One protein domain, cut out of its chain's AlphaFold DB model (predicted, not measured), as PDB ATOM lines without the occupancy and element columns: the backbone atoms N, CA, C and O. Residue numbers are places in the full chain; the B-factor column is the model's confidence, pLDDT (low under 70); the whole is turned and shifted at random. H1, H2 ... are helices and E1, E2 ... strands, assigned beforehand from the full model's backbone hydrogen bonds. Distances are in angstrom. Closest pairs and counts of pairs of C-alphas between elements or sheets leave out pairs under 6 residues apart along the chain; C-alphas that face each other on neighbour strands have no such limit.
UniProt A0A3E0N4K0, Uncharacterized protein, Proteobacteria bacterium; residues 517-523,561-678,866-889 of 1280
ATOM      1  N   ILE A 517     -41.204 -47.309 -53.313       95.56
ATOM      2  CA  ILE A 517     -40.584 -46.022 -52.982       95.56
ATOM      3  C   ILE A 517     -40.302 -45.235 -54.268       95.56
ATOM      4  O   ILE A 517     -39.472 -45.653 -55.074       95.56
ATOM      5  N   LYS A 518     -40.933 -44.069 -54.434       95.12
ATOM      6  CA  LYS A 518     -40.579 -43.071 -55.458       95.12
ATOM      7  C   LYS A 518     -39.617 -42.048 -54.860       95.12
ATOM      8  O   LYS A 518     -39.815 -41.629 -53.723       95.12
ATOM      9  N   SER A 519     -38.568 -41.672 -55.590       95.62
ATOM     10  CA  SER A 519     -37.525 -40.754 -55.098       95.62
ATOM     11  C   SER A 519     -37.051 -39.753 -56.149       95.62
ATOM     12  O   SER A 519     -36.899 -40.130 -57.307       95.62
ATOM     13  N   GLN A 520     -36.696 -38.533 -55.734       94.00
ATOM     14  CA  GLN A 520     -35.907 -37.592 -56.541       94.00
ATOM     15  C   GLN A 520     -34.673 -37.132 -55.760       94.00
ATOM     16  O   GLN A 520     -34.785 -36.395 -54.786       94.00
ATOM     17  N   VAL A 521     -33.492 -37.560 -56.206       94.69
ATOM     18  CA  VAL A 521     -32.207 -37.292 -55.542       94.69
ATOM     19  C   VAL A 521     -31.225 -36.724 -56.569       94.69
ATOM     20  O   VAL A 521     -31.023 -37.332 -57.619       94.69
ATOM     21  N   TRP A 522     -30.633 -35.554 -56.303       94.44
ATOM     22  CA  TRP A 522     -29.635 -34.909 -57.168       94.44
ATOM     23  C   TRP A 522     -28.890 -33.752 -56.477       94.44
ATOM     24  O   TRP A 522     -29.419 -33.051 -55.617       94.44
ATOM     25  N   ASN A 523     -27.657 -33.493 -56.919       94.31
ATOM     26  CA  ASN A 523     -26.987 -32.199 -56.755       94.31
ATOM     27  C   ASN A 523     -27.076 -31.421 -58.085       94.31
ATOM     28  O   ASN A 523     -27.028 -32.024 -59.160       94.31
ATOM     29  N   ARG A 561     -25.994 -37.189 -55.968       93.25
ATOM     30  CA  ARG A 561     -26.318 -37.101 -54.535       93.25
ATOM     31  C   ARG A 561     -26.748 -38.488 -54.042       93.25
ATOM     32  O   ARG A 561     -27.216 -39.305 -54.837       93.25
ATOM     33  N   SER A 562     -26.573 -38.725 -52.749       94.56
ATOM     34  CA  SER A 562     -26.944 -39.930 -52.010       94.56
ATOM     35  C   SER A 562     -27.861 -39.520 -50.859       94.56
ATOM     36  O   SER A 562     -27.453 -38.702 -50.038       94.56
ATOM     37  N   SER A 563     -29.069 -40.077 -50.787       95.50
ATOM     38  CA  SER A 563     -29.978 -39.888 -49.647       95.50
ATOM     39  C   SER A 563     -30.229 -41.223 -48.953       95.50
ATOM     40  O   SER A 563     -30.497 -42.224 -49.623       95.50
ATOM     41  N   CYS A 564     -30.116 -41.244 -47.623       94.62
ATOM     42  CA  CYS A 564     -30.040 -42.463 -46.819       94.62
ATOM     43  C   CYS A 564     -31.193 -42.585 -45.812       94.62
ATOM     44  O   CYS A 564     -31.660 -41.604 -45.230       94.62
ATOM     45  N   PHE A 565     -31.626 -43.817 -45.552       95.50
ATOM     46  CA  PHE A 565     -32.679 -44.132 -44.588       95.50
ATOM     47  C   PHE A 565     -32.544 -45.551 -44.023       95.50
ATOM     48  O   PHE A 565     -31.799 -46.389 -44.530       95.50
ATOM     49  N   ILE A 566     -33.283 -45.827 -42.954       93.31
ATOM     50  CA  ILE A 566     -33.343 -47.117 -42.269       93.31
ATOM     51  C   ILE A 566     -34.800 -47.461 -41.942       93.31
ATOM     52  O   ILE A 566     -35.627 -46.577 -41.703       93.31
ATOM     53  N   VAL A 567     -35.140 -48.750 -41.955       94.94
ATOM     54  CA  VAL A 567     -36.477 -49.220 -41.568       94.94
ATOM     55  C   VAL A 567     -36.477 -49.551 -40.083       94.94
ATOM     56  O   VAL A 567     -35.695 -50.378 -39.625       94.94
ATOM     57  N   HIS A 568     -37.383 -48.935 -39.334       93.75
ATOM     58  CA  HIS A 568     -37.721 -49.326 -37.971       93.75
ATOM     59  C   HIS A 568     -39.002 -50.158 -37.963       93.75
ATOM     60  O   HIS A 568     -39.884 -49.982 -38.804       93.75
ATOM     61  N   VAL A 569     -39.124 -51.031 -36.970       94.81
ATOM     62  CA  VAL A 569     -40.266 -51.921 -36.771       94.81
ATOM     63  C   VAL A 569     -40.652 -51.973 -35.295       94.81
ATOM     64  O   VAL A 569     -39.809 -51.801 -34.408       94.81
ATOM     65  N   ARG A 570     -41.935 -52.218 -35.025       93.44
ATOM     66  CA  ARG A 570     -42.443 -52.599 -33.703       93.44
ATOM     67  C   ARG A 570     -43.643 -53.541 -33.812       93.44
ATOM     68  O   ARG A 570     -44.362 -53.458 -34.807       93.44
ATOM     69  N   PRO A 571     -43.924 -54.384 -32.805       93.44
ATOM     70  CA  PRO A 571     -45.220 -55.042 -32.688       93.44
ATOM     71  C   PRO A 571     -46.329 -53.990 -32.566       93.44
ATOM     72  O   PRO A 571     -46.163 -52.989 -31.854       93.44
ATOM     73  N   VAL A 572     -47.458 -54.206 -33.241       91.00
ATOM     74  CA  VAL A 572     -48.632 -53.334 -33.116       91.00
ATOM     75  C   VAL A 572     -49.156 -53.381 -31.678       91.00
ATOM     76  O   VAL A 572     -49.207 -54.432 -31.046       91.00
ATOM     77  N   LYS A 573     -49.532 -52.213 -31.152       87.12
ATOM     78  CA  LYS A 573     -50.027 -52.034 -29.782       87.12
ATOM     79  C   LYS A 573     -51.292 -52.873 -29.529       87.12
ATOM     80  O   LYS A 573     -52.322 -52.633 -30.157       87.12
ATOM     81  N   GLU A 574     -51.235 -53.773 -28.551       84.12
ATOM     82  CA  GLU A 574     -52.410 -54.482 -28.030       84.12
ATOM     83  C   GLU A 574     -53.341 -53.553 -27.230       84.12
ATOM     84  O   GLU A 574     -52.937 -52.508 -26.707       84.12
ATOM     85  N   TYR A 575     -54.618 -53.925 -27.120       84.62
ATOM     86  CA  TYR A 575     -55.583 -53.145 -26.346       84.62
ATOM     87  C   TYR A 575     -55.215 -53.141 -24.851       84.62
ATOM     88  O   TYR A 575     -54.832 -54.161 -24.288       84.62
ATOM     89  N   GLY A 576     -55.297 -51.974 -24.207       86.12
ATOM     90  CA  GLY A 576     -54.919 -51.779 -22.799       86.12
ATOM     91  C   GLY A 576     -53.412 -51.669 -22.505       86.12
ATOM     92  O   GLY A 576     -53.055 -51.076 -21.492       86.12
ATOM     93  N   GLN A 577     -52.525 -52.152 -23.381       87.06
ATOM     94  CA  GLN A 577     -51.069 -52.139 -23.153       87.06
ATOM     95  C   GLN A 577     -50.394 -50.824 -23.598       87.06
ATOM     96  O   GLN A 577     -50.936 -50.115 -24.453       87.06
ATOM     97  N   PRO A 578     -49.207 -50.457 -23.071       87.88
ATOM     98  CA  PRO A 578     -48.391 -49.388 -23.647       87.88
ATOM     99  C   PRO A 578     -47.900 -49.762 -25.057       87.88
ATOM    100  O   PRO A 578     -47.776 -50.934 -25.408       87.88
ATOM    101  N   ALA A 579     -47.615 -48.761 -25.894       87.25
ATOM    102  CA  ALA A 579     -47.094 -49.007 -27.237       87.25
ATOM    103  C   ALA A 579     -45.583 -49.275 -27.203       87.25
ATOM    104  O   ALA A 579     -44.832 -48.500 -26.613       87.25
ATOM    105  N   ASN A 580     -45.139 -50.327 -27.893       90.88
ATOM    106  CA  ASN A 580     -43.719 -50.636 -28.050       90.88
ATOM    107  C   ASN A 580     -42.943 -49.482 -28.736       90.88
ATOM    108  O   ASN A 580     -43.508 -48.797 -29.605       90.88
ATOM    109  N   PRO A 581     -41.660 -49.264 -28.388       90.69
ATOM    110  CA  PRO A 581     -40.775 -48.364 -29.126       90.69
ATOM    111  C   PRO A 581     -40.466 -48.901 -30.533       90.69
ATOM    112  O   PRO A 581     -40.627 -50.084 -30.818       90.69
ATOM    113  N   PHE A 582     -40.012 -48.024 -31.430       91.62
ATOM    114  CA  PHE A 582     -39.597 -48.383 -32.790       91.62
ATOM    115  C   PHE A 582     -38.114 -48.773 -32.823       91.62
ATOM    116  O   PHE A 582     -37.249 -47.908 -32.696       91.62
ATOM    117  N   VAL A 583     -37.810 -50.049 -33.061       91.81
ATOM    118  CA  VAL A 583     -36.432 -50.569 -33.114       91.81
ATOM    119  C   VAL A 583     -35.984 -50.720 -34.568       91.81
ATOM    120  O   VAL A 583     -36.747 -51.195 -35.408       91.81
ATOM    121  N   ALA A 584     -34.753 -50.315 -34.880       90.94
ATOM    122  CA  ALA A 584     -34.191 -50.431 -36.225       90.94
ATOM    123  C   ALA A 584     -34.071 -51.900 -36.675       90.94
ATOM    124  O   ALA A 584     -33.695 -52.777 -35.894       90.94
ATOM    125  N   ILE A 585     -34.349 -52.171 -37.947       92.50
ATOM    126  CA  ILE A 585     -33.834 -53.346 -38.655       92.50
ATOM    127  C   ILE A 585     -32.431 -52.942 -39.144       92.50
ATOM    128  O   ILE A 585     -32.332 -51.946 -39.862       92.50
ATOM    129  N   PRO A 586     -31.341 -53.624 -38.736       90.12
ATOM    130  CA  PRO A 586     -29.976 -53.090 -38.837       90.12
ATOM    131  C   PRO A 586     -29.382 -53.134 -40.259       90.12
ATOM    132  O   PRO A 586     -28.461 -53.895 -40.539       90.12
ATOM    133  N   ARG A 587     -29.898 -52.286 -41.158       91.25
ATOM    134  CA  ARG A 587     -29.284 -51.945 -42.449       91.25
ATOM    135  C   ARG A 587     -29.677 -50.538 -42.888       91.25
ATOM    136  O   ARG A 587     -30.860 -50.206 -42.919       91.25
ATOM    137  N   THR A 588     -28.690 -49.745 -43.302       91.81
ATOM    138  CA  THR A 588     -28.929 -48.475 -44.002       91.81
ATOM    139  C   THR A 588     -29.133 -48.735 -45.499       91.81
ATOM    140  O   THR A 588     -28.336 -49.424 -46.142       91.81
ATOM    141  N   TYR A 589     -30.200 -48.160 -46.047       95.31
ATOM    142  CA  TYR A 589     -30.529 -48.129 -47.469       95.31
ATOM    143  C   TYR A 589     -30.288 -46.722 -48.017       95.31
ATOM    144  O   TYR A 589     -30.359 -45.739 -47.278       95.31
ATOM    145  N   CYS A 590     -30.007 -46.620 -49.310       94.19
ATOM    146  CA  CYS A 590     -29.727 -45.360 -49.985       94.19
ATOM    147  C   CYS A 590     -30.397 -45.322 -51.362       94.19
ATOM    148  O   CYS A 590     -30.511 -46.350 -52.026       94.19
ATOM    149  N   VAL A 591     -30.799 -44.140 -51.822       94.88
ATOM    150  CA  VAL A 591     -31.075 -43.886 -53.244       94.88
ATOM    151  C   VAL A 591     -30.068 -42.861 -53.740       94.88
ATOM    152  O   VAL A 591     -29.850 -41.830 -53.100       94.88
ATOM    153  N   GLN A 592     -29.455 -43.150 -54.886       93.12
ATOM    154  CA  GLN A 592     -28.518 -42.248 -55.547       93.12
ATOM    155  C   GLN A 592     -29.135 -41.685 -56.821       93.12
ATOM    156  O   GLN A 592     -29.833 -42.386 -57.549       93.12
ATOM    157  N   GLY A 593     -28.859 -40.425 -57.129       90.19
ATOM    158  CA  GLY A 593     -29.357 -39.817 -58.356       90.19
ATOM    159  C   GLY A 593     -28.581 -38.580 -58.774       90.19
ATOM    160  O   GLY A 593     -27.874 -37.961 -57.979       90.19
ATOM    161  N   ASN A 594     -28.677 -38.260 -60.061       89.62
ATOM    162  CA  ASN A 594     -27.918 -37.206 -60.731       89.62
ATOM    163  C   ASN A 594     -28.782 -36.369 -61.695       89.62
ATOM    164  O   ASN A 594     -28.240 -35.702 -62.576       89.62
ATOM    165  N   ALA A 595     -30.110 -36.423 -61.547       86.31
ATOM    166  CA  ALA A 595     -31.090 -35.722 -62.372       86.31
ATOM    167  C   ALA A 595     -32.442 -35.588 -61.631       86.31
ATOM    168  O   ALA A 595     -32.759 -36.439 -60.797       86.31
ATOM    169  N   PRO A 596     -33.265 -34.568 -61.947       88.06
ATOM    170  CA  PRO A 596     -34.611 -34.388 -61.401       88.06
ATOM    171  C   PRO A 596     -35.623 -35.274 -62.150       88.06
ATOM    172  O   PRO A 596     -36.418 -34.794 -62.955       88.06
ATOM    173  N   VAL A 597     -35.538 -36.585 -61.929       87.94
ATOM    174  CA  VAL A 597     -36.442 -37.606 -62.488       87.94
ATOM    175  C   VAL A 597     -36.870 -38.570 -61.386       87.94
ATOM    176  O   VAL A 597     -36.088 -38.829 -60.469       87.94
ATOM    177  N   ASP A 598     -38.092 -39.100 -61.469       91.38
ATOM    178  CA  ASP A 598     -38.591 -40.034 -60.460       91.38
ATOM    179  C   ASP A 598     -37.896 -41.395 -60.582       91.38
ATOM    180  O   ASP A 598     -37.821 -41.992 -61.656       91.38
ATOM    181  N   GLN A 599     -37.412 -41.905 -59.452       91.75
ATOM    182  CA  GLN A 599     -36.845 -43.243 -59.329       91.75
ATOM    183  C   GLN A 599     -37.768 -44.138 -58.506       91.75
ATOM    184  O   GLN A 599     -37.913 -43.948 -57.297       91.75
ATOM    185  N   HIS A 600     -38.367 -45.126 -59.163       93.19
ATOM    186  CA  HIS A 600     -39.245 -46.129 -58.572       93.19
ATOM    187  C   HIS A 600     -38.436 -47.355 -58.141       93.19
ATOM    188  O   HIS A 600     -38.065 -48.194 -58.960       93.19
ATOM    189  N   ASN A 601     -38.202 -47.473 -56.841       94.25
ATOM    190  CA  ASN A 601     -37.574 -48.619 -56.190       94.25
ATOM    191  C   ASN A 601     -38.593 -49.357 -55.302       94.25
ATOM    192  O   ASN A 601     -39.717 -48.893 -55.112       94.25
ATOM    193  N   PHE A 602     -38.214 -50.503 -54.733       93.44
ATOM    194  CA  PHE A 602     -39.043 -51.212 -53.754       93.44
ATOM    195  C   PHE A 602     -38.209 -51.764 -52.595       93.44
ATOM    196  O   PHE A 602     -37.019 -52.042 -52.755       93.44
ATOM    197  N   LEU A 603     -38.838 -51.974 -51.441       93.94
ATOM    198  CA  LEU A 603     -38.235 -52.675 -50.310       93.94
ATOM    199  C   LEU A 603     -39.226 -53.685 -49.727       93.94
ATOM    200  O   LEU A 603     -40.265 -53.314 -49.184       93.94
ATOM    201  N   ARG A 604     -38.900 -54.973 -49.859       93.00
ATOM    202  CA  ARG A 604     -39.698 -56.096 -49.362       93.00
ATOM    203  C   ARG A 604     -39.218 -56.522 -47.980       93.00
ATOM    204  O   ARG A 604     -38.016 -56.650 -47.747       93.00
ATOM    205  N   ILE A 605     -40.170 -56.769 -47.090       94.12
ATOM    206  CA  ILE A 605     -39.982 -57.127 -45.688       94.12
ATOM    207  C   ILE A 605     -40.775 -58.404 -45.413       94.12
ATOM    208  O   ILE A 605     -41.991 -58.441 -45.585       94.12
ATOM    209  N   ARG A 606     -40.086 -59.452 -44.967       92.00
ATOM    210  CA  ARG A 606     -40.683 -60.720 -44.534       92.00
ATOM    211  C   ARG A 606     -40.219 -61.023 -43.104       92.00
ATOM    212  O   ARG A 606     -39.053 -61.395 -42.936       92.00
ATOM    213  N   PRO A 607     -41.069 -60.888 -42.075       92.00
ATOM    214  CA  PRO A 607     -40.788 -61.452 -40.756       92.00
ATOM    215  C   PRO A 607     -40.481 -62.956 -40.852       92.00
ATOM    216  O   PRO A 607     -41.045 -63.666 -41.681       92.00
ATOM    217  N   LYS A 608     -39.578 -63.456 -40.006       90.56
ATOM    218  CA  LYS A 608     -39.288 -64.893 -39.834       90.56
ATOM    219  C   LYS A 608     -39.805 -65.428 -38.492       90.56
ATOM    220  O   LYS A 608     -39.345 -66.453 -37.999       90.56
ATOM    221  N   GLN A 609     -40.789 -64.725 -37.938       87.56
ATOM    222  CA  GLN A 609     -41.558 -65.059 -36.748       87.56
ATOM    223  C   GLN A 609     -42.994 -64.547 -36.944       87.56
ATOM    224  O   GLN A 609     -43.155 -63.477 -37.543       87.56
ATOM    225  N   PRO A 610     -44.023 -65.241 -36.427       82.31
ATOM    226  CA  PRO A 610     -45.384 -64.714 -36.402       82.31
ATOM    227  C   PRO A 610     -45.464 -63.398 -35.618       82.31
ATOM    228  O   PRO A 610     -44.850 -63.260 -34.558       82.31
ATOM    229  N   GLY A 611     -46.244 -62.440 -36.117       84.19
ATOM    230  CA  GLY A 611     -46.511 -61.181 -35.425       84.19
ATOM    231  C   GLY A 611     -47.076 -60.108 -36.351       84.19
ATOM    232  O   GLY A 611     -46.700 -60.021 -37.517       84.19
ATOM    233  N   TYR A 612     -47.965 -59.269 -35.819       92.00
ATOM    234  CA  TYR A 612     -48.495 -58.107 -36.531       92.00
ATOM    235  C   TYR A 612     -47.617 -56.887 -36.219       92.00
ATOM    236  O   TYR A 612     -47.535 -56.444 -35.069       92.00
ATOM    237  N   PHE A 613     -46.925 -56.374 -37.236       93.12
ATOM    238  CA  PHE A 613     -45.875 -55.365 -37.094       93.12
ATOM    239  C   PHE A 613     -46.241 -54.045 -37.786       93.12
ATOM    240  O   PHE A 613     -46.837 -54.034 -38.857       93.12
ATOM    241  N   GLU A 614     -45.840 -52.928 -37.182       92.81
ATOM    242  CA  GLU A 614     -45.905 -51.586 -37.763       92.81
ATOM    243  C   GLU A 614     -44.493 -51.114 -38.113       92.81
ATOM    244  O   GLU A 614     -43.567 -51.224 -37.301       92.81
ATOM    245  N   TYR A 615     -44.340 -50.568 -39.316       93.88
ATOM    246  CA  TYR A 615     -43.063 -50.172 -39.895       93.88
ATOM    247  C   TYR A 615     -42.976 -48.655 -40.017       93.88
ATOM    248  O   TYR A 615     -43.960 -47.978 -40.309       93.88
ATOM    249  N   LYS A 616     -41.779 -48.108 -39.822       93.50
ATOM    250  CA  LYS A 616     -41.489 -46.688 -40.014       93.50
ATOM    251  C   LYS A 616     -40.205 -46.537 -40.807       93.50
ATOM    252  O   LYS A 616     -39.177 -47.070 -40.398       93.50
ATOM    253  N   ILE A 617     -40.248 -45.786 -41.902       94.94
ATOM    254  CA  ILE A 617     -39.031 -45.394 -42.609       94.94
ATOM    255  C   ILE A 617     -38.495 -44.122 -41.953       94.94
ATOM    256  O   ILE A 617     -39.216 -43.132 -41.806       94.94
ATOM    257  N   PHE A 618     -37.240 -44.179 -41.520       91.44
ATOM    258  CA  PHE A 618     -36.575 -43.116 -40.782       91.44
ATOM    259  C   PHE A 618     -35.328 -42.638 -41.548       91.44
ATOM    260  O   PHE A 618     -34.509 -43.477 -41.932       91.44
ATOM    261  N   PRO A 619     -35.158 -41.330 -41.815       93.56
ATOM    262  CA  PRO A 619     -34.001 -40.828 -42.551       93.56
ATOM    263  C   PRO A 619     -32.716 -40.920 -41.718       93.56
ATOM    264  O   PRO A 619     -32.729 -40.711 -40.507       93.56
ATOM    265  N   ARG A 620     -31.594 -41.192 -42.385       90.62
ATOM    266  CA  ARG A 620     -30.234 -41.120 -41.832       90.62
ATOM    267  C   ARG A 620     -29.580 -39.899 -42.468       90.62
ATOM    268  O   ARG A 620     -29.309 -39.922 -43.666       90.62
ATOM    269  N   SER A 621     -29.410 -38.818 -41.705       89.94
ATOM    270  CA  SER A 621     -28.933 -37.548 -42.263       89.94
ATOM    271  C   SER A 621     -27.504 -37.666 -42.796       89.94
ATOM    272  O   SER A 621     -26.717 -38.505 -42.346       89.94
ATOM    273  N   GLY A 622     -27.153 -36.812 -43.760       85.75
ATOM    274  CA  GLY A 622     -25.841 -36.859 -44.410       85.75
ATOM    275  C   GLY A 622     -24.643 -36.775 -43.455       85.75
ATOM    276  O   GLY A 622     -23.590 -37.340 -43.739       85.75
ATOM    277  N   ASP A 623     -24.797 -36.103 -42.314       83.25
ATOM    278  CA  ASP A 623     -23.811 -36.017 -41.234       83.25
ATOM    279  C   ASP A 623     -23.780 -37.257 -40.320       83.25
ATOM    280  O   ASP A 623     -22.689 -37.687 -39.959       83.25
ATOM    281  N   ASP A 624     -24.916 -37.893 -40.016       86.94
ATOM    282  CA  ASP A 624     -24.959 -39.170 -39.276       86.94
ATOM    283  C   ASP A 624     -24.212 -40.268 -40.059       86.94
ATOM    284  O   ASP A 624     -23.335 -40.953 -39.530       86.94
ATOM    285  N   VAL A 625     -24.468 -40.354 -41.370       85.19
ATOM    286  CA  VAL A 625     -23.764 -41.275 -42.278       85.19
ATOM    287  C   VAL A 625     -22.287 -40.900 -42.427       85.19
ATOM    288  O   VAL A 625     -21.418 -41.762 -42.346       85.19
ATOM    289  N   ALA A 626     -21.964 -39.622 -42.650       81.25
ATOM    290  CA  ALA A 626     -20.589 -39.232 -42.961       81.25
ATOM    291  C   ALA A 626     -19.647 -39.149 -41.744       81.25
ATOM    292  O   ALA A 626     -18.434 -39.199 -41.950       81.25
ATOM    293  N   VAL A 627     -20.169 -39.002 -40.518       76.44
ATOM    294  CA  VAL A 627     -19.373 -38.813 -39.284       76.44
ATOM    295  C   VAL A 627     -19.376 -40.049 -38.372       76.44
ATOM    296  O   VAL A 627     -18.443 -40.194 -37.578       76.44
ATOM    297  N   HIS A 628     -20.377 -40.937 -38.454       73.69
ATOM    298  CA  HIS A 628     -20.542 -42.042 -37.491       73.69
ATOM    299  C   HIS A 628     -20.595 -43.453 -38.066       73.69
ATOM    300  O   HIS A 628     -20.478 -44.399 -37.290       73.69
ATOM    301  N   MET A 629     -20.767 -43.609 -39.376       75.06
ATOM    302  CA  MET A 629     -20.598 -44.907 -40.027       75.06
ATOM    303  C   MET A 629     -19.137 -45.076 -40.444       75.06
ATOM    304  O   MET A 629     -18.513 -44.121 -40.923       75.06
ATOM    305  N   ASP A 630     -18.591 -46.278 -40.259       72.12
ATOM    306  CA  ASP A 630     -17.229 -46.588 -40.699       72.12
ATOM    307  C   ASP A 630     -17.142 -46.498 -42.229       72.12
ATOM    308  O   ASP A 630     -18.072 -46.873 -42.941       72.12
ATOM    309  N   ASP A 631     -16.008 -46.027 -42.758       68.56
ATOM    310  CA  ASP A 631     -15.786 -45.884 -44.206       68.56
ATOM    311  C   ASP A 631     -16.099 -47.168 -44.986       68.56
ATOM    312  O   ASP A 631     -16.673 -47.110 -46.075       68.56
ATOM    313  N   ASP A 632     -15.735 -48.313 -44.414       72.62
ATOM    314  CA  ASP A 632     -15.894 -49.633 -45.014       72.62
ATOM    315  C   ASP A 632     -17.209 -50.332 -44.565       72.62
ATOM    316  O   ASP A 632     -17.421 -51.502 -44.884       72.62
ATOM    317  N   GLU A 633     -18.114 -49.634 -43.852       75.06
ATOM    318  CA  GLU A 633     -19.457 -50.140 -43.524       75.06
ATOM    319  C   GLU A 633     -20.302 -50.273 -44.800       75.06
ATOM    320  O   GLU A 633     -20.337 -49.382 -45.654       75.06
ATOM    321  N   GLU A 634     -20.994 -51.403 -44.937       80.56
ATOM    322  CA  GLU A 634     -21.779 -51.728 -46.123       80.56
ATOM    323  C   GLU A 634     -23.207 -51.161 -46.043       80.56
ATOM    324  O   GLU A 634     -23.945 -51.375 -45.076       80.56
ATOM    325  N   ILE A 635     -23.645 -50.525 -47.125       83.06
ATOM    326  CA  ILE A 635     -25.020 -50.073 -47.339       83.06
ATOM    327  C   ILE A 635     -25.571 -50.614 -48.664       83.06
ATOM    328  O   ILE A 635     -24.824 -51.051 -49.543       83.06
ATOM    329  N   ILE A 636     -26.895 -50.575 -48.829       87.75
ATOM    330  CA  ILE A 636     -27.558 -51.002 -50.070       87.75
ATOM    331  C   ILE A 636     -28.099 -49.769 -50.798       87.75
ATOM    332  O   ILE A 636     -29.032 -49.122 -50.323       87.75
ATOM    333  N   VAL A 637     -27.535 -49.461 -51.967       89.62
ATOM    334  CA  VAL A 637     -28.101 -48.477 -52.899       89.62
ATOM    335  C   VAL A 637     -29.181 -49.167 -53.726       89.62
ATOM    336  O   VAL A 637     -28.896 -50.145 -54.418       89.62
ATOM    337  N   LEU A 638     -30.411 -48.662 -53.650       92.50
ATOM    338  CA  LEU A 638     -31.555 -49.184 -54.393       92.50
ATOM    339  C   LEU A 638     -31.455 -48.796 -55.874       92.50
ATOM    340  O   LEU A 638     -31.334 -47.614 -56.198       92.50
ATOM    341  N   ASP A 639     -31.550 -49.787 -56.757       87.62
ATOM    342  CA  ASP A 639     -31.688 -49.599 -58.203       87.62
ATOM    343  C   ASP A 639     -32.483 -50.767 -58.799       87.62
ATOM    344  O   ASP A 639     -31.945 -51.812 -59.174       87.62
ATOM    345  N   ALA A 640     -33.797 -50.579 -58.899       85.12
ATOM    346  CA  ALA A 640     -34.703 -51.545 -59.500       85.12
ATOM    347  C   ALA A 640     -34.605 -51.627 -61.036       85.12
ATOM    348  O   ALA A 640     -35.195 -52.534 -61.624       85.12
ATOM    349  N   SER A 641     -33.843 -50.748 -61.704       73.81
ATOM    350  CA  SER A 641     -33.639 -50.840 -63.157       73.81
ATOM    351  C   SER A 641     -32.706 -51.991 -63.559       73.81
ATOM    352  O   SER A 641     -32.843 -52.518 -64.661       73.81
ATOM    353  N   GLN A 642     -31.858 -52.474 -62.638       63.34
ATOM    354  CA  GLN A 642     -31.087 -53.719 -62.808       63.34
ATOM    355  C   GLN A 642     -31.986 -54.972 -62.882       63.34
ATOM    356  O   GLN A 642     -31.549 -56.031 -63.324       63.34
ATOM    357  N   GLY A 643     -33.250 -54.871 -62.454       53.62
ATOM    358  CA  GLY A 643     -34.223 -55.965 -62.426       53.62
ATOM    359  C   GLY A 643     -35.021 -56.166 -63.720       53.62
ATOM    360  O   GLY A 643     -36.138 -56.678 -63.642       53.62
ATOM    361  N   VAL A 644     -34.512 -55.733 -64.882       53.56
ATOM    362  CA  VAL A 644     -35.216 -55.789 -66.181       53.56
ATOM    363  C   VAL A 644     -34.422 -56.617 -67.209       53.56
ATOM    364  O   VAL A 644     -33.349 -56.177 -67.621       53.56
ATOM    365  N   PRO A 645     -34.943 -57.763 -67.702       52.06
ATOM    366  CA  PRO A 645     -36.127 -58.489 -67.222       52.06
ATOM    367  C   PRO A 645     -35.908 -59.073 -65.816       52.06
ATOM    368  O   PRO A 645     -34.771 -59.189 -65.351       52.06
ATOM    369  N   TYR A 646     -36.996 -59.456 -65.138       47.50
ATOM    370  CA  TYR A 646     -36.930 -59.880 -63.735       47.50
ATOM    371  C   TYR A 646     -36.171 -61.208 -63.562       47.50
ATOM    372  O   TYR A 646     -36.731 -62.296 -63.662       47.50
ATOM    373  N   THR A 647     -34.870 -61.113 -63.286       46.69
ATOM    374  CA  THR A 647     -33.995 -62.280 -63.144       46.69
ATOM    375  C   THR A 647     -34.039 -62.796 -61.707       46.69
ATOM    376  O   THR A 647     -33.538 -62.153 -60.776       46.69
ATOM    377  N   VAL A 648     -34.638 -63.974 -61.520       40.94
ATOM    378  CA  VAL A 648     -34.655 -64.687 -60.235       40.94
ATOM    379  C   VAL A 648     -33.211 -64.963 -59.801       40.94
ATOM    380  O   VAL A 648     -32.441 -65.574 -60.535       40.94
ATOM    381  N   GLY A 649     -32.834 -64.462 -58.622       44.41
ATOM    382  CA  GLY A 649     -31.465 -64.518 -58.090       44.41
ATOM    383  C   GLY A 649     -30.675 -63.201 -58.142       44.41
ATOM    384  O   GLY A 649     -29.689 -63.085 -57.424       44.41
ATOM    385  N   ALA A 650     -31.111 -62.183 -58.898       52.78
ATOM    386  CA  ALA A 650     -30.449 -60.866 -58.904       52.78
ATOM    387  C   ALA A 650     -30.753 -60.012 -57.651       52.78
ATOM    388  O   ALA A 650     -29.989 -59.115 -57.304       52.78
ATOM    389  N   ALA A 651     -31.865 -60.299 -56.964       65.38
ATOM    390  CA  ALA A 651     -32.331 -59.522 -55.819       65.38
ATOM    391  C   ALA A 651     -31.417 -59.670 -54.589       65.38
ATOM    392  O   ALA A 651     -31.137 -60.780 -54.130       65.38
ATOM    393  N   ILE A 652     -31.034 -58.542 -53.989       77.38
ATOM    394  CA  ILE A 652     -30.307 -58.502 -52.720       77.38
ATOM    395  C   ILE A 652     -31.283 -58.872 -51.602       77.38
ATOM    396  O   ILE A 652     -32.142 -58.071 -51.230       77.38
ATOM    397  N   GLY A 653     -31.148 -60.085 -51.064       81.12
ATOM    398  CA  GLY A 653     -31.886 -60.559 -49.895       81.12
ATOM    399  C   GLY A 653     -30.961 -60.852 -48.715       81.12
ATOM    400  O   GLY A 653     -29.943 -61.519 -48.881       81.12
ATOM    401  N   GLU A 654     -31.321 -60.396 -47.515       83.38
ATOM    402  CA  GLU A 654     -30.587 -60.694 -46.277       83.38
ATOM    403  C   GLU A 654     -31.503 -60.792 -45.036       83.38
ATOM    404  O   GLU A 654     -32.454 -60.014 -44.913       83.38
ATOM    405  N   PRO A 655     -31.248 -61.742 -44.115       89.00
ATOM    406  CA  PRO A 655     -31.924 -61.819 -42.824       89.00
ATOM    407  C   PRO A 655     -31.249 -60.892 -41.802       89.00
ATOM    408  O   PRO A 655     -30.056 -61.020 -41.531       89.00
ATOM    409  N   LEU A 656     -32.020 -59.985 -41.202       89.12
ATOM    410  CA  LEU A 656     -31.537 -59.005 -40.227       89.12
ATOM    411  C   LEU A 656     -32.321 -59.126 -38.916       89.12
ATOM    412  O   LEU A 656     -33.549 -59.043 -38.914       89.12
ATOM    413  N   SER A 657     -31.624 -59.320 -37.797       92.00
ATOM    414  CA  SER A 657     -32.246 -59.547 -36.485       92.00
ATOM    415  C   SER A 657     -32.222 -58.301 -35.598       92.00
ATOM    416  O   SER A 657     -31.238 -57.566 -35.573       92.00
ATOM    417  N   ASN A 658     -33.287 -58.090 -34.823       90.38
ATOM    418  CA  ASN A 658     -33.362 -57.095 -33.754       90.38
ATOM    419  C   ASN A 658     -34.178 -57.629 -32.555       90.38
ATOM    420  O   ASN A 658     -34.498 -58.816 -32.488       90.38
ATOM    421  N   ALA A 659     -34.523 -56.758 -31.600       90.81
ATOM    422  CA  ALA A 659     -35.263 -57.124 -30.386       90.81
ATOM    423  C   ALA A 659     -36.670 -57.723 -30.629       90.81
ATOM    424  O   ALA A 659     -37.244 -58.305 -29.713       90.81
ATOM    425  N   TYR A 660     -37.218 -57.599 -31.843       91.50
ATOM    426  CA  TYR A 660     -38.537 -58.107 -32.234       91.50
ATOM    427  C   TYR A 660     -38.480 -59.300 -33.203       91.50
ATOM    428  O   TYR A 660     -39.503 -59.685 -33.768       91.50
ATOM    429  N   GLY A 661     -37.300 -59.905 -33.376       91.38
ATOM    430  CA  GLY A 661     -37.086 -61.101 -34.191       91.38
ATOM    431  C   GLY A 661     -36.210 -60.841 -35.416       91.38
ATOM    432  O   GLY A 661     -35.370 -59.944 -35.413       91.38
ATOM    433  N   THR A 662     -36.369 -61.657 -36.457       93.25
ATOM    434  CA  THR A 662     -35.573 -61.597 -37.690       93.25
ATOM    435  C   THR A 662     -36.442 -61.212 -38.876       93.25
ATOM    436  O   THR A 662     -37.486 -61.806 -39.124       93.25
ATOM    437  N   PHE A 663     -35.994 -60.225 -39.641       91.81
ATOM    438  CA  PHE A 663     -36.685 -59.708 -40.809       91.81
ATOM    439  C   PHE A 663     -35.821 -59.988 -42.036       91.81
ATOM    440  O   PHE A 663     -34.707 -59.484 -42.166       91.81
ATOM    441  N   GLN A 664     -36.326 -60.835 -42.926       91.31
ATOM    442  CA  GLN A 664     -35.748 -61.064 -44.240       91.31
ATOM    443  C   GLN A 664     -36.098 -59.861 -45.117       91.31
ATOM    444  O   GLN A 664     -37.221 -59.747 -45.613       91.31
ATOM    445  N   MET A 665     -35.130 -58.971 -45.300       91.00
ATOM    446  CA  MET A 665     -35.235 -57.854 -46.232       91.00
ATOM    447  C   MET A 665     -34.923 -58.348 -47.649       91.00
ATOM    448  O   MET A 665     -34.173 -59.315 -47.831       91.00
ATOM    449  N   THR A 666     -35.531 -57.748 -48.673       89.62
ATOM    450  CA  THR A 666     -35.249 -58.060 -50.088       89.62
ATOM    451  C   THR A 666     -35.499 -56.846 -50.986       89.62
ATOM    452  O   THR A 666     -36.526 -56.182 -50.866       89.62
ATOM    453  N   THR A 667     -34.577 -56.552 -51.901       89.44
ATOM    454  CA  THR A 667     -34.676 -55.434 -52.857       89.44
ATOM    455  C   THR A 667     -33.840 -55.697 -54.124       89.44
ATOM    456  O   THR A 667     -33.223 -56.754 -54.249       89.44
ATOM    457  N   GLN A 668     -33.826 -54.761 -55.073       85.94
ATOM    458  CA  GLN A 668     -32.940 -54.735 -56.241       85.94
ATOM    459  C   GLN A 668     -32.011 -53.515 -56.147       85.94
ATOM    460  O   GLN A 668     -32.437 -52.438 -55.722       85.94
ATOM    461  N   GLY A 669     -30.741 -53.676 -56.520       84.38
ATOM    462  CA  GLY A 669     -29.748 -52.607 -56.431       84.38
ATOM    463  C   GLY A 669     -28.319 -53.121 -56.290       84.38
ATOM    464  O   GLY A 669     -27.991 -54.199 -56.783       84.38
ATOM    465  N   ARG A 670     -27.466 -52.359 -55.596       81.38
ATOM    466  CA  ARG A 670     -26.043 -52.677 -55.387       81.38
ATOM    467  C   ARG A 670     -25.602 -52.479 -53.931       81.38
ATOM    468  O   ARG A 670     -25.991 -51.506 -53.286       81.38
ATOM    469  N   ARG A 671     -24.758 -53.387 -53.429       80.81
ATOM    470  CA  ARG A 671     -24.019 -53.223 -52.161       80.81
ATOM    471  C   ARG A 671     -22.824 -52.296 -52.407       80.81
ATOM    472  O   ARG A 671     -22.137 -52.472 -53.411       80.81
ATOM    473  N   VAL A 672     -22.601 -51.323 -51.524       76.62
ATOM    474  CA  VAL A 672     -21.472 -50.369 -51.575       76.62
ATOM    475  C   VAL A 672     -21.011 -50.014 -50.165       76.62
ATOM    476  O   VAL A 672     -21.770 -50.165 -49.209       76.62
ATOM    477  N   THR A 673     -19.797 -49.495 -50.034       78.81
ATOM    478  CA  THR A 673     -19.283 -48.930 -48.780       78.81
ATOM    479  C   THR A 673     -19.687 -47.460 -48.592       78.81
ATOM    480  O   THR A 673     -19.918 -46.730 -49.563       78.81
ATOM    481  N   VAL A 674     -19.731 -46.980 -47.343       75.56
ATOM    482  CA  VAL A 674     -19.961 -45.555 -47.003       75.56
ATOM    483  C   VAL A 674     -18.951 -44.623 -47.692       75.56
ATOM    484  O   VAL A 674     -19.288 -43.517 -48.122       75.56
ATOM    485  N   LYS A 675     -17.712 -45.080 -47.857       76.81
ATOM    486  CA  LYS A 675     -16.623 -44.387 -48.556       76.81
ATOM    487  C   LYS A 675     -16.959 -44.039 -50.013       76.81
ATOM    488  O   LYS A 675     -16.674 -42.926 -50.453       76.81
ATOM    489  N   GLU A 676     -17.616 -44.941 -50.744       77.06
ATOM    490  CA  GLU A 676     -17.983 -44.763 -52.162       77.06
ATOM    491  C   GLU A 676     -19.116 -43.747 -52.386       77.06
ATOM    492  O   GLU A 676     -19.256 -43.183 -53.474       77.06
ATOM    493  N   ILE A 677     -19.934 -43.496 -51.361       83.94
ATOM    494  CA  ILE A 677     -21.108 -42.615 -51.447       83.94
ATOM    495  C   ILE A 677     -20.861 -41.202 -50.904       83.94
ATOM    496  O   ILE A 677     -21.811 -40.432 -50.823       83.94
ATOM    497  N   ARG A 678     -19.621 -40.846 -50.528       83.81
ATOM    498  CA  ARG A 678     -19.266 -39.534 -49.944       83.81
ATOM    499  C   ARG A 678     -18.930 -38.447 -50.972       83.81
ATOM    500  O   ARG A 678     -19.435 -37.330 -50.862       83.81
ATOM    501  N   ALA A 866     -23.754 -34.587 -47.906       92.31
ATOM    502  CA  ALA A 866     -23.890 -33.319 -47.206       92.31
ATOM    503  C   ALA A 866     -25.195 -32.607 -47.583       92.31
ATOM    504  O   ALA A 866     -25.507 -32.443 -48.765       92.31
ATOM    505  N   GLU A 867     -25.920 -32.161 -46.560       93.88
ATOM    506  CA  GLU A 867     -27.240 -31.536 -46.692       93.88
ATOM    507  C   GLU A 867     -27.140 -30.046 -47.049       93.88
ATOM    508  O   GLU A 867     -28.076 -29.458 -47.574       93.88
ATOM    509  N   VAL A 868     -25.973 -29.437 -46.837       93.62
ATOM    510  CA  VAL A 868     -25.639 -28.076 -47.275       93.62
ATOM    511  C   VAL A 868     -24.351 -28.068 -48.097       93.62
ATOM    512  O   VAL A 868     -23.592 -29.033 -48.082       93.62
ATOM    513  N   SER A 869     -24.093 -26.965 -48.802       94.12
ATOM    514  CA  SER A 869     -22.802 -26.680 -49.441       94.12
ATOM    515  C   SER A 869     -22.143 -25.423 -48.855       94.12
ATOM    516  O   SER A 869     -22.793 -24.543 -48.270       94.12
ATOM    517  N   HIS A 870     -20.825 -25.323 -49.026       93.69
ATOM    518  CA  HIS A 870     -20.078 -24.082 -48.849       93.69
ATOM    519  C   HIS A 870     -20.484 -23.002 -49.867       93.69
ATOM    520  O   HIS A 870     -20.523 -21.827 -49.494       93.69
ATOM    521  N   TYR A 871     -20.834 -23.396 -51.092       94.69
ATOM    522  CA  TYR A 871     -21.146 -22.519 -52.228       94.69
ATOM    523  C   TYR A 871     -22.642 -22.158 -52.290       94.69
ATOM    524  O   TYR A 871     -23.463 -22.787 -51.621       94.69
ATOM    525  N   ALA A 872     -23.005 -21.133 -53.068       92.44
ATOM    526  CA  ALA A 872     -24.407 -20.759 -53.326       92.44
ATOM    527  C   ALA A 872     -24.912 -21.289 -54.683       92.44
ATOM    528  O   ALA A 872     -26.110 -21.399 -54.923       92.44
ATOM    529  N   GLU A 873     -23.978 -21.644 -55.559       94.50
ATOM    530  CA  GLU A 873     -24.163 -22.102 -56.933       94.50
ATOM    531  C   GLU A 873     -24.415 -23.624 -57.013       94.50
ATOM    532  O   GLU A 873     -24.507 -24.176 -58.111       94.50
ATOM    533  N   LEU A 874     -24.499 -24.295 -55.855       93.69
ATOM    534  CA  LEU A 874     -24.760 -25.725 -55.679       93.69
ATOM    535  C   LEU A 874     -26.073 -25.914 -54.897       93.69
ATOM    536  O   LEU A 874     -26.111 -25.710 -53.686       93.69
ATOM    537  N   THR A 875     -27.132 -26.325 -55.594       93.75
ATOM    538  CA  THR A 875     -28.469 -26.608 -55.035       93.75
ATOM    539  C   THR A 875     -28.665 -28.110 -54.822       93.75
ATOM    540  O   THR A 875     -28.180 -28.916 -55.625       93.75
ATOM    541  N   LYS A 876     -29.406 -28.496 -53.777       94.56
ATOM    542  CA  LYS A 876     -29.657 -29.901 -53.396       94.56
ATOM    543  C   LYS A 876     -31.150 -30.245 -53.438       94.56
ATOM    544  O   LYS A 876     -31.984 -29.404 -53.109       94.56
ATOM    545  N   SER A 877     -31.495 -31.478 -53.814       95.12
ATOM    546  CA  SER A 877     -32.892 -31.941 -53.939       95.12
ATOM    547  C   SER A 877     -33.717 -31.832 -52.649       95.12
ATOM    548  O   SER A 877     -34.914 -31.570 -52.724       95.12
ATOM    549  N   ASN A 878     -33.095 -31.938 -51.469       94.81
ATOM    550  CA  ASN A 878     -33.787 -31.805 -50.183       94.81
ATOM    551  C   ASN A 878     -34.064 -30.352 -49.737       94.81
ATOM    552  O   ASN A 878     -34.664 -30.126 -48.683       94.81
ATOM    553  N   GLU A 879     -33.663 -29.326 -50.497       92.44
ATOM    554  CA  GLU A 879     -33.836 -27.933 -50.060       92.44
ATOM    555  C   GLU A 879     -35.297 -27.467 -49.969       92.44
ATOM    556  O   GLU A 879     -35.603 -26.587 -49.152       92.44
ATOM    557  N   SER A 880     -36.183 -28.051 -50.781       84.00
ATOM    558  CA  SER A 880     -37.601 -27.684 -50.898       84.00
ATOM    559  C   SER A 880     -38.580 -28.687 -50.275       84.00
ATOM    560  O   SER A 880     -39.724 -28.321 -50.032       84.00
ATOM    561  N   GLY A 881     -38.162 -29.925 -50.004       92.06
ATOM    562  CA  GLY A 881     -39.032 -30.983 -49.478       92.06
ATOM    563  C   GLY A 881     -38.290 -32.310 -49.270       92.06
ATOM    564  O   GLY A 881     -37.102 -32.381 -49.582       92.06
ATOM    565  N   PRO A 882     -38.951 -33.335 -48.705       94.06
ATOM    566  CA  PRO A 882     -38.384 -34.676 -48.569       94.06
ATOM    567  C   PRO A 882     -38.161 -35.339 -49.936       94.06
ATOM    568  O   PRO A 882     -38.946 -35.159 -50.865       94.06
ATOM    569  N   GLU A 883     -37.099 -36.135 -50.049       95.88
ATOM    570  CA  GLU A 883     -36.652 -36.722 -51.323       95.88
ATOM    571  C   GLU A 883     -37.358 -38.031 -51.709       95.88
ATOM    572  O   GLU A 883     -37.162 -38.508 -52.830       95.88
ATOM    573  N   HIS A 884     -38.160 -38.620 -50.812       96.75
ATOM    574  CA  HIS A 884     -38.798 -39.925 -51.007       96.75
ATOM    575  C   HIS A 884     -40.283 -39.930 -50.619       96.75
ATOM    576  O   HIS A 884     -40.698 -39.248 -49.679       96.75
ATOM    577  N   VAL A 885     -41.071 -40.766 -51.300       95.25
ATOM    578  CA  VAL A 885     -42.496 -41.015 -51.026       95.25
ATOM    579  C   VAL A 885     -42.818 -42.502 -51.204       95.25
ATOM    580  O   VAL A 885     -42.414 -43.114 -52.196       95.25
ATOM    581  N   ILE A 886     -43.570 -43.096 -50.274       94.75
ATOM    582  CA  ILE A 886     -44.180 -44.422 -50.464       94.75
ATOM    583  C   ILE A 886     -45.407 -44.270 -51.376       94.75
ATOM    584  O   ILE A 886     -46.382 -43.626 -51.007       94.75
ATOM    585  N   THR A 887     -45.350 -44.863 -52.566       92.00
ATOM    586  CA  THR A 887     -46.419 -44.807 -53.586       92.00
ATOM    587  C   THR A 887     -47.456 -45.911 -53.433       92.00
ATOM    588  O   THR A 887     -48.632 -45.679 -53.665       92.00
ATOM    589  N   HIS A 888     -47.028 -47.110 -53.044       92.75
ATOM    590  CA  HIS A 888     -47.899 -48.267 -52.882       92.75
ATOM    591  C   HIS A 888     -47.338 -49.212 -51.825       92.75
ATOM    592  O   HIS A 888     -46.136 -49.204 -51.530       92.75
ATOM    593  N   VAL A 889     -48.215 -50.051 -51.288       94.62
ATOM    594  CA  VAL A 889     -47.864 -51.189 -50.441       94.62
ATOM    595  C   VAL A 889     -48.494 -52.430 -51.061       94.62
ATOM    596  O   VAL A 889     -49.707 -52.460 -51.255       94.62
TER     597      VAL A 889
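What this domain is: This is residues 517 to 523, 561 to 678 and 866 to 889 of the 1280 residues of an uncharacterized protein of Proteobacteria bacterium (UniProt A0A3E0N4K0). Two strongly twisted sheets of five strands each lie face to face as a sandwich, with the short helices H1 and H3 together on one face of the second sheet and H2 grazing both sheets. The length runs from the loop at Gly 576, between E2 and E3, to the loop at Glu 873, just before E10. The 149 printed residues hold, in order, E1 E2 E3 E4 E5 H1 E6 H2 E7 E8 E9 H3 E10 E11, mostly strand. One sheet, E7 E8 E4 E1 E11, is antiparallel; the other, E5 E2 E3 E6 E9, is mixed. The whole is compact, with a radius of gyration of the C-alphas of 16.6 A and spans of 54 by 39 by 31 A.

Where its parts are: E1, residues 517 to 519, begins at C-alpha 517 (-40.584, -46.022, -52.982). E2, 561 to 571, is 34.0 A long; E3, 583 to 593, 28.3 A long, bends by 69 degrees at residue 586. E4, 599 to 607, is 26.3 A long and E5, 613 to 620, 21.7 A. H1, 622 to 628, E6, 634 to 638, and H2, 640 to 643, follow. E7, 652 to 658, and E8, 661 to 667, measure 19.3 and 19.7 A. Then come E9, 669 to 673, H3, 674 to 677, E10, 874 to 876, and E11, 884 to 889, ending at C-alpha 889 (-47.864, -51.189, -50.441).

How they stand to each other: The facing parts of the sandwich are 7.6 A centre to centre; between E3 and E7 the closest C-alphas are those of Ile 585 and Asn 658, 6.2 A apart. E2 and E3 are an antiparallel hairpin, with N 565 and O 589 2.9 A apart. E3 and E6 are parallel, with N 638 and O 590 2.8 A apart. E5, H1 and E6 form a split strand-helix-strand unit, two strands of one sheet that follow each other among the strands with a helix between them in the chain and, here, E2 and E3 between them in the sheet; its crossover is right-handed. H1 stands up from the sheet at 46 degrees; H1 and H3 are close but not clearly touching, C-alphas 625 and 674 being 7.4 A apart. E4 pairs staggered, with E1 (N 517 and O 601, 2.8 A) and E8 (N 604 and O 666, 2.8 A). E10 pairs with no named strand. Every O i to N i+4 pair in H1 is within hydrogen-bond range; H2 and H3 are too short for one.

The domain as a whole: C-alphas 576 and 873, the farthest apart, are 54.7 A apart. Cuts leave gaps of 5.4 A between C-alphas 523 and 561 and 8.2 A between 678 and 866. Of the links printed whole, E2 to E3 is long. Residues 631 and 642 to 651 have pLDDT under 70.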